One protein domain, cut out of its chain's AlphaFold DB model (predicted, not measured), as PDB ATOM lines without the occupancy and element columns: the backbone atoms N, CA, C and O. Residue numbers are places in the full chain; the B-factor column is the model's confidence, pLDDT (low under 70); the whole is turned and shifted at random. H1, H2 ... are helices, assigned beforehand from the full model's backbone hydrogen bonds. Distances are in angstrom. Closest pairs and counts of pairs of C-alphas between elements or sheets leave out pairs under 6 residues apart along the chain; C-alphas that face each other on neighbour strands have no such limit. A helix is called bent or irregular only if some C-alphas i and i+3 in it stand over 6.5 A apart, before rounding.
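Overview. This is residues 3 to 70 of the 458 residues of an uncharacterized protein of Candidatus Diapherotrites archaeon (UniProt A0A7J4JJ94). Four short helices make a loose, elongated whole in which the centres of H2, H3 and H4 form a triangle and H1 stands side by side with H2, away from H3 and H4, with a tail, residues 3 to 11, sticking out beyond H1 at one end. H1 and H2 fold back on each other as a helical hairpin, while at the other end H3 and H4 stand nearly crosswise, well away from H1. The printed part has 68 residues with four named helices, in the order H1, H2, H3, H4, and no named strand; its class is all helix. The whole is loose, with a radius of gyration of the C-alphas of 14.0 A, and spans 45 by 25 by 15 A.

Along the chain. The printed part begins at Asp 3, whose C-alpha is at (390.547, -176.244, 107.311). H1, residues 11 to 24, is the longest helix; it begins at C-alpha 11 at (374.205, -168.367, 114.968) and measures 19.9 A from first to last C-alpha. H2, residues 28 to 34, measures 10.3 A. H3, residues 41 to 50, measures 14.8 A. H4, residues 56 to 67, measures 14.7 A and ends at C-alpha 67 at (360.116, -150.784, 100.987). H4 is neither bent nor irregular, but only just: C-alphas 64 and 67 are 6.1 A apart.

Arrangement. H1 and H2 form a helical hairpin, running opposite ways at a shallow tilt of 21 degrees. They touch, H1 with residues 19 to 23 alone, and their closest C-alphas are those of Leu 22 and His 31, 6.0 A apart. H2 and H3 touch only at the corner by their link, and only just, with 3 pairs of C-alphas within 8 A; the closest C-alphas are those of Gln 33 and Val 41, 5.3 A apart. They run the same way at a steep tilt of 46 degrees. H3 and H4 only just touch, with 3 pairs of C-alphas within 8 A, H4 with residues 59 to 62 alone. Their closest C-alphas are those of Val 41 and Phe 62, 7.2 A apart, and their lines are about perpendicular, at 75 degrees. H2 and H4 are close but not clearly touching, with the closest C-alphas, those of Asn 32 and Leu 65, 7.3 A apart. H1 is apart from H3 and from H4. Every O i to N i+4 pair is within hydrogen-bond range in H1, H2 and H4; in H3, 5 of 6 are.

Size, cuts and confidence. The two C-alphas farthest apart are those of Asp 3 and Asn 50, at 45.8 A. Residues 3 to 11, of which 11 belongs to H1, stand free; the body without them spans 35 by 26 by 16 A. The links H1 to H2 and H3 to H4 are tight, and the link H2 to H3 is short. The printed part has no cut. The mean pLDDT of the printed part is 86.3, and no printed residue is under 70.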
ATOM      1  N   ASP A   3     389.442-177.063 107.848       71.88
ATOM      2  CA  ASP A   3     390.547-176.244 107.311       71.88
ATOM      3  C   ASP A   3     390.647-174.832 107.918       71.88
ATOM      4  O   ASP A   3     391.632-174.141 107.689       71.88
ATOM      5  N   LEU A   4     389.627-174.385 108.667       75.94
ATOM      6  CA  LEU A   4     389.582-173.062 109.315       75.94
ATOM      7  C   LEU A   4     389.763-173.144 110.843       75.94
ATOM      8  O   LEU A   4     389.689-172.116 111.505       75.94
ATOM      9  N   ASP A   5     389.944-174.351 111.395       80.44
ATOM     10  CA  ASP A   5     390.092-174.625 112.836       80.44
ATOM     11  C   ASP A   5     389.005-173.986 113.734       80.44
ATOM     12  O   ASP A   5     389.243-173.505 114.843       80.44
ATOM     13  N   ILE A   6     387.762-173.945 113.235       76.12
ATOM     14  CA  ILE A   6     386.626-173.373 113.967       76.12
ATOM     15  C   ILE A   6     386.023-174.445 114.877       76.12
ATOM     16  O   ILE A   6     385.339-175.357 114.413       76.12
ATOM     17  N   ASN A   7     386.244-174.296 116.183       80.81
ATOM     18  CA  ASN A   7     385.803-175.256 117.202       80.81
ATOM     19  C   ASN A   7     384.347-175.068 117.665       80.81
ATOM     20  O   ASN A   7     383.788-175.953 118.311       80.81
ATOM     21  N   TYR A   8     383.718-173.932 117.351       81.31
ATOM     22  CA  TYR A   8     382.348-173.627 117.763       81.31
ATOM     23  C   TYR A   8     381.617-172.788 116.711       81.31
ATOM     24  O   TYR A   8     382.076-171.710 116.336       81.31
ATOM     25  N   LEU A   9     380.461-173.277 116.257       79.56
ATOM     26  CA  LEU A   9     379.551-172.541 115.380       79.56
ATOM     27  C   LEU A   9     378.474-171.858 116.217       79.56
ATOM     28  O   LEU A   9     377.660-172.520 116.855       79.56
ATOM     29  N   ASN A  10     378.451-170.530 116.173       81.25
ATOM     30  CA  ASN A  10     377.354-169.736 116.710       81.25
ATOM     31  C   ASN A  10     376.427-169.258 115.576       81.25
ATOM     32  O   ASN A  10     376.785-169.292 114.398       81.25
ATOM     33  N   THR A  11     375.221-168.816 115.934       77.69
ATOM     34  CA  THR A  11     374.205-168.367 114.968       77.69
ATOM     35  C   THR A  11     374.695-167.252 114.031       77.69
ATOM     36  O   THR A  11     374.442-167.369 112.832       77.69
ATOM     37  N   PRO A  12     375.424-166.214 114.500       78.19
ATOM     38  CA  PRO A  12     376.021-165.220 113.606       78.19
ATOM     39  C   PRO A  12     376.962-165.831 112.566       78.19
ATOM     40  O   PRO A  12     376.825-165.546 111.385       78.19
ATOM     41  N   LEU A  13     377.864-166.731 112.970       81.38
ATOM     42  CA  LEU A  13     378.831-167.342 112.057       81.38
ATOM     43  C   LEU A  13     378.146-168.217 110.998       81.38
ATOM     44  O   LEU A  13     378.547-168.216 109.838       81.38
ATOM     45  N   ILE A  14     377.082-168.931 111.381       83.00
ATOM     46  CA  ILE A  14     376.250-169.692 110.438       83.00
ATOM     47  C   ILE A  14     375.592-168.753 109.421       83.00
ATOM     48  O   ILE A  14     375.585-169.073 108.232       83.00
ATOM     49  N   ARG A  15     375.058-167.607 109.869       79.44
ATOM     50  CA  ARG A  15     374.459-166.596 108.985       79.44
ATOM     51  C   ARG A  15     375.486-166.060 107.990       79.44
ATOM     52  O   ARG A  15     375.238-166.177 106.800       79.44
ATOM     53  N   GLU A  16     376.645-165.598 108.453       82.31
ATOM     54  CA  GLU A  16     377.691-165.055 107.572       82.31
ATOM     55  C   GLU A  16     378.178-166.100 106.550       82.31
ATOM     56  O   GLU A  16     378.370-165.808 105.371       82.31
ATOM     57  N   MET A  17     378.329-167.365 106.966       85.44
ATOM     58  CA  MET A  17     378.682-168.450 106.044       85.44
ATOM     59  C   MET A  17     377.587-168.712 105.003       85.44
ATOM     60  O   MET A  17     377.896-168.958 103.835       85.44
ATOM     61  N   ALA A  18     376.317-168.682 105.416       85.69
ATOM     62  CA  ALA A  18     375.187-168.820 104.507       85.69
ATOM     63  C   ALA A  18     375.099-167.628 103.543       85.69
ATOM     64  O   ALA A  18     374.864-167.845 102.358       85.69
ATOM     65  N   ASP A  19     375.360-166.407 104.013       85.69
ATOM     66  CA  ASP A  19     375.383-165.186 103.204       85.69
ATOM     67  C   ASP A  19     376.400-165.283 102.079       85.69
ATOM     68  O   ASP A  19     376.046-165.156 100.904       85.69
ATOM     69  N   VAL A  20     377.647-165.609 102.429       87.31
ATOM     70  CA  VAL A  20     378.723-165.775 101.449       87.31
ATOM     71  C   VAL A  20     378.355-166.844 100.424       87.31
ATOM     72  O   VAL A  20     378.516-166.613  99.228       87.31
ATOM     73  N   LYS A  21     377.810-167.988 100.856       89.81
ATOM     74  CA  LYS A  21     377.438-169.072  99.934       89.81
ATOM     75  C   LYS A  21     376.266-168.696  99.032       89.81
ATOM     76  O   LYS A  21     376.310-168.986  97.842       89.81
ATOM     77  N   LEU A  22     375.234-168.041  99.559       90.06
ATOM     78  CA  LEU A  22     374.099-167.594  98.753       90.06
ATOM     79  C   LEU A  22     374.543-166.593  97.684       90.06
ATOM     80  O   LEU A  22     374.118-166.713  96.538       90.06
ATOM     81  N   LEU A  23     375.425-165.653  98.024       88.50
ATOM     82  CA  LEU A  23     375.961-164.688  97.065       88.50
ATOM     83  C   LEU A  23     376.898-165.345  96.040       88.50
ATOM     84  O   LEU A  23     376.762-165.082  94.848       88.50
ATOM     85  N   GLU A  24     377.788-166.242  96.476       91.19
ATOM     86  CA  GLU A  24     378.707-166.996  95.606       91.19
ATOM     87  C   GLU A  24     377.959-167.783  94.519       91.19
ATOM     88  O   GLU A  24     378.390-167.813  93.369       91.19
ATOM     89  N   TYR A  25     376.806-168.368  94.857       93.50
ATOM     90  CA  TYR A  25     375.964-169.111  93.914       93.50
ATOM     91  C   TYR A  25     374.897-168.253  93.204       93.50
ATOM     92  O   TYR A  25     374.042-168.794  92.505       93.50
ATOM     93  N   GLY A  26     374.917-166.923  93.357       90.25
ATOM     94  CA  GLY A  26     373.985-166.013  92.676       90.25
ATOM     95  C   GLY A  26     372.550-166.021  93.225       90.25
ATOM     96  O   GLY A  26     371.626-165.540  92.570       90.25
ATOM     97  N   HIS A  27     372.330-166.535  94.435       91.06
ATOM     98  CA  HIS A  27     371.036-166.571  95.123       91.06
ATOM     99  C   HIS A  27     370.739-165.287  95.915       91.06
ATOM    100  O   HIS A  27     370.233-165.329  97.041       91.06
ATOM    101  N   GLU A  28     371.004-164.127  95.315       86.12
ATOM    102  CA  GLU A  28     370.838-162.815  95.954       86.12
ATOM    103  C   GLU A  28     369.400-162.580  96.453       86.12
ATOM    104  O   GLU A  28     369.183-162.039  97.536       86.12
ATOM    105  N   ALA A  29     368.395-163.064  95.715       84.88
ATOM    106  CA  ALA A  29     366.994-162.958  96.119       84.88
ATOM    107  C   ALA A  29     366.696-163.690  97.441       84.88
ATOM    108  O   ALA A  29     365.939-163.180  98.266       84.88
ATOM    109  N   ILE A  30     367.301-164.862  97.662       83.31
ATOM    110  CA  ILE A  30     367.114-165.657  98.885       83.31
ATOM    111  C   ILE A  30     367.871-165.006 100.044       83.31
ATOM    112  O   ILE A  30     367.310-164.834 101.127       83.31
ATOM    113  N   HIS A  31     369.105-164.566  99.795       84.38
ATOM    114  CA  HIS A  31     369.893-163.784 100.747       84.38
ATOM    115  C   HIS A  31     369.110-162.557 101.257       84.38
ATOM    116  O   HIS A  31     368.918-162.361 102.461       84.38
ATOM    117  N   ASN A  32     368.523-161.788 100.336       82.81
ATOM    118  CA  ASN A  32     367.742-160.596 100.667       82.81
ATOM    119  C   ASN A  32     366.454-160.901 101.455       82.81
ATOM    120  O   ASN A  32     365.922-160.003 102.110       82.81
ATOM    121  N   GLN A  33     365.940-162.134 101.399       82.31
ATOM    122  CA  GLN A  33     364.726-162.546 102.109       82.31
ATOM    123  C   GLN A  33     364.983-163.077 103.522       82.31
ATOM    124  O   GLN A  33     364.136-162.874 104.395       82.31
ATOM    125  N   TYR A  34     366.098-163.771 103.759       76.62
ATOM    126  CA  TYR A  34     366.260-164.586 104.971       76.62
ATOM    127  C   TYR A  34     367.413-164.169 105.872       76.62
ATOM    128  O   TYR A  34     367.361-164.410 107.081       76.62
ATOM    129  N   THR A  35     368.453-163.565 105.313       70.38
ATOM    130  CA  THR A  35     369.725-163.472 106.023       70.38
ATOM    131  C   THR A  35     370.184-162.034 106.213       70.38
ATOM    132  O   THR A  35     370.653-161.701 107.301       70.38
ATOM    133  N   ARG A  36     369.904-161.153 105.244       71.00
ATOM    134  CA  ARG A  36     370.414-159.780 105.250       71.00
ATOM    135  C   ARG A  36     369.893-158.886 106.377       71.00
ATOM    136  O   ARG A  36     370.682-158.131 106.908       71.00
ATOM    137  N   VAL A  37     368.602-158.969 106.715       71.38
ATOM    138  CA  VAL A  37     367.859-158.001 107.561       71.38
ATOM    139  C   VAL A  37     367.983-158.288 109.069       71.38
ATOM    140  O   VAL A  37     367.297-157.698 109.897       71.38
ATOM    141  N   GLY A  38     368.777-159.278 109.479       74.62
ATOM    142  CA  GLY A  38     368.829-159.698 110.884       74.62
ATOM    143  C   GLY A  38     367.668-160.616 111.317       74.62
ATOM    144  O   GLY A  38     367.841-161.432 112.228       74.62
ATOM    145  N   LEU A  39     366.534-160.571 110.609       82.88
ATOM    146  CA  LEU A  39     365.370-161.462 110.694       82.88
ATOM    147  C   LEU A  39     364.840-161.775 109.283       82.88
ATOM    148  O   LEU A  39     365.034-160.960 108.377       82.88
ATOM    149  N   PRO A  40     364.121-162.894 109.080       84.88
ATOM    150  CA  PRO A  40     363.431-163.134 107.822       84.88
ATOM    151  C   PRO A  40     362.422-162.022 107.504       84.88
ATOM    152  O   PRO A  40     361.647-161.594 108.364       84.88
ATOM    153  N   VAL A  41     362.380-161.588 106.245       87.69
ATOM    154  CA  VAL A  41     361.530-160.482 105.768       87.69
ATOM    155  C   VAL A  41     360.052-160.697 106.107       87.69
ATOM    156  O   VAL A  41     359.364-159.742 106.472       87.69
ATOM    157  N   TYR A  42     359.549-161.935 106.022       86.38
ATOM    158  CA  TYR A  42     358.152-162.242 106.349       86.38
ATOM    159  C   TYR A  42     357.836-162.021 107.838       86.38
ATOM    160  O   TYR A  42     356.734-161.584 108.170       86.38
ATOM    161  N   GLU A  43     358.794-162.266 108.740       88.31
ATOM    162  CA  GLU A  43     358.612-162.017 110.175       88.31
ATOM    163  C   GLU A  43     358.572-160.528 110.464       88.31
ATOM    164  O   GLU A  43     357.717-160.076 111.227       88.31
ATOM    165  N   VAL A  44     359.462-159.761 109.827       91.81
ATOM    166  CA  VAL A  44     359.458-158.302 109.949       91.81
ATOM    167  C   VAL A  44     358.123-157.750 109.459       91.81
ATOM    168  O   VAL A  44     357.483-157.021 110.210       91.81
ATOM    169  N   ARG A  45     357.640-158.169 108.276       92.69
ATOM    170  CA  ARG A  45     356.326-157.765 107.733       92.69
ATOM    171  C   ARG A  45     355.182-158.038 108.712       92.69
ATOM    172  O   ARG A  45     354.398-157.134 108.981       92.69
ATOM    173  N   LYS A  46     355.127-159.242 109.289       90.81
ATOM    174  CA  LYS A  46     354.090-159.616 110.262       90.81
ATOM    175  C   LYS A  46     354.148-158.768 111.538       90.81
ATOM    176  O   LYS A  46     353.106-158.403 112.079       90.81
ATOM    177  N   LYS A  47     355.350-158.458 112.036       92.06
ATOM    178  CA  LYS A  47     355.534-157.632 113.242       92.06
ATOM    179  C   LYS A  47     355.099-156.188 113.002       92.06
ATOM    180  O   LYS A  47     354.264-155.676 113.739       92.06
ATOM    181  N   ILE A  48     355.604-155.563 111.937       93.75
ATOM    182  CA  ILE A  48     355.337-154.147 111.633       93.75
ATOM    183  C   ILE A  48     353.894-153.864 111.215       93.75
ATOM    184  O   ILE A  48     353.522-152.701 111.119       93.75
ATOM    185  N   GLU A  49     353.098-154.887 110.907       93.00
ATOM    186  CA  GLU A  49     351.671-154.752 110.604       93.00
ATOM    187  C   GLU A  49     350.827-154.575 111.875       93.00
ATOM    188  O   GLU A  49     349.895-153.769 111.892       93.00
ATOM    189  N   ASN A  50     351.187-155.289 112.946       88.00
ATOM    190  CA  ASN A  50     350.359-155.428 114.143       88.00
ATOM    191  C   ASN A  50     350.797-154.530 115.303       88.00
ATOM    192  O   ASN A  50     349.952-154.101 116.083       88.00
ATOM    193  N   GLU A  51     352.088-154.215 115.418       89.31
ATOM    194  CA  GLU A  51     352.621-153.458 116.554       89.31
ATOM    195  C   GLU A  51     353.809-152.555 116.171       89.31
ATOM    196  O   GLU A  51     354.490-152.802 115.165       89.31
ATOM    197  N   PRO A  52     354.096-151.504 116.967       85.69
ATOM    198  CA  PRO A  52     355.254-150.640 116.755       85.69
ATOM    199  C   PRO A  52     356.559-151.395 117.050       85.69
ATOM    200  O   PRO A  52     357.077-151.389 118.167       85.69
ATOM    201  N   PHE A  53     357.125-152.033 116.026       89.06
ATOM    202  CA  PHE A  53     358.393-152.750 116.137       89.06
ATOM    203  C   PHE A  53     359.552-151.785 116.458       89.06
ATOM    204  O   PHE A  53     359.665-150.700 115.885       89.06
ATOM    205  N   ALA A  54     360.411-152.150 117.414       82.62
ATOM    206  CA  ALA A  54     361.411-151.235 117.985       82.62
ATOM    207  C   ALA A  54     362.860-151.497 117.532       82.62
ATOM    208  O   ALA A  54     363.751-150.719 117.874       82.62
ATOM    209  N   ASN A  55     363.128-152.563 116.769       90.06
ATOM    210  CA  ASN A  55     364.493-152.868 116.335       90.06
ATOM    211  C   ASN A  55     364.897-152.000 115.128       90.06
ATOM    212  O   ASN A  55     364.579-152.326 113.984       90.06
ATOM    213  N   ARG A  56     365.594-150.889 115.406       90.44
ATOM    214  CA  ARG A  56     365.982-149.875 114.411       90.44
ATOM    215  C   ARG A  56     366.911-150.410 113.324       90.44
ATOM    216  O   ARG A  56     366.730-150.043 112.172       90.44
ATOM    217  N   GLU A  57     367.870-151.271 113.655       89.94
ATOM    218  CA  GLU A  57     368.828-151.811 112.675       89.94
ATOM    219  C   GLU A  57     368.123-152.716 111.659       89.94
ATOM    220  O   GLU A  57     368.231-152.504 110.453       89.94
ATOM    221  N   VAL A  58     367.298-153.642 112.160       91.12
ATOM    222  CA  VAL A  58     366.460-154.518 111.328       91.12
ATOM    223  C   VAL A  58     365.530-153.690 110.444       91.12
ATOM    224  O   VAL A  58     365.383-153.968 109.256       91.12
ATOM    225  N   LEU A  59     364.890-152.659 111.002       93.69
ATOM    226  CA  LEU A  59     363.980-151.820 110.231       93.69
ATOM    227  C   LEU A  59     364.695-150.955 109.191       93.69
ATOM    228  O   LEU A  59     364.156-150.767 108.103       93.69
ATOM    229  N   LEU A  60     365.889-150.445 109.494       93.62
ATOM    230  CA  LEU A  60     366.696-149.680 108.548       93.62
ATOM    231  C   LEU A  60     367.014-150.528 107.316       93.62
ATOM    232  O   LEU A  60     366.751-150.110 106.187       93.62
ATOM    233  N   GLU A  61     367.524-151.740 107.529       91.12
ATOM    234  CA  GLU A  61     367.831-152.668 106.442       91.12
ATOM    235  C   GLU A  61     366.571-153.125 105.709       91.12
ATOM    236  O   GLU A  61     366.549-153.144 104.479       91.12
ATOM    237  N   PHE A  62     365.496-153.436 106.438       94.50
ATOM    238  CA  PHE A  62     364.211-153.802 105.849       94.50
ATOM    239  C   PHE A  62     363.665-152.692 104.946       94.50
ATOM    240  O   PHE A  62     363.290-152.962 103.807       94.50
ATOM    241  N   ASN A  63     363.633-151.446 105.420       96.00
ATOM    242  CA  ASN A  63     363.079-150.333 104.657       96.00
ATOM    243  C   ASN A  63     363.914-150.056 103.412       96.00
ATOM    244  O   ASN A  63     363.341-149.874 102.338       96.00
ATOM    245  N   TRP A  64     365.242-150.131 103.508       94.12
ATOM    246  CA  TRP A  64     366.073-150.059 102.318       94.12
ATOM    247  C   TRP A  64     365.827-151.223 101.372       94.12
ATOM    248  O   TRP A  64     365.659-150.999 100.187       94.12
ATOM    249  N   LEU A  65     365.785-152.466 101.831       90.69
ATOM    250  CA  LEU A  65     365.751-153.609 100.918       90.69
ATOM    251  C   LEU A  65     364.369-153.876 100.319       90.69
ATOM    252  O   LEU A  65     364.290-154.318  99.175       90.69
ATOM    253  N   GLN A  66     363.308-153.625 101.085       93.06
ATOM    254  CA  GLN A  66     361.967-154.159 100.830       93.06
ATOM    255  C   GLN A  66     360.887-153.099 100.621       93.06
ATOM    256  O   GLN A  66     359.813-153.446 100.125       93.06
ATOM    257  N   VAL A  67     361.126-151.853 101.040       95.38
ATOM    258  CA  VAL A  67     360.116-150.784 100.987       95.38
ATOM    259  C   VAL A  67     360.526-149.706  99.993       95.38
ATOM    260  O   VAL A  67     359.756-149.381  99.098       95.38
ATOM    261  N   ILE A  68     361.739-149.172 100.117       97.19
ATOM    262  CA  ILE A  68     362.201-148.057  99.294       97.19
ATOM    263  C   ILE A  68     362.691-148.578  97.930       97.19
ATOM    264  O   ILE A  68     363.560-149.458  97.898       97.19
ATOM    265  N   PRO A  69     362.187-148.049  96.796       97.12
ATOM    266  CA  PRO A  69     362.571-148.555  95.483       97.12
ATOM    267  C   PRO A  69     364.034-148.249  95.133       97.12
ATOM    268  O   PRO A  69     364.637-147.292  95.614       97.12
ATOM    269  N   ALA A  70     364.633-149.083  94.278       94.62
ATOM    270  CA  ALA A  70     366.080-149.085  94.047       94.62
ATOM    271  C   ALA A  70     366.652-147.746  93.548       94.62
ATOM    272  O   ALA A  70     367.754-147.374  93.955       94.62
TER     273      ALA A  70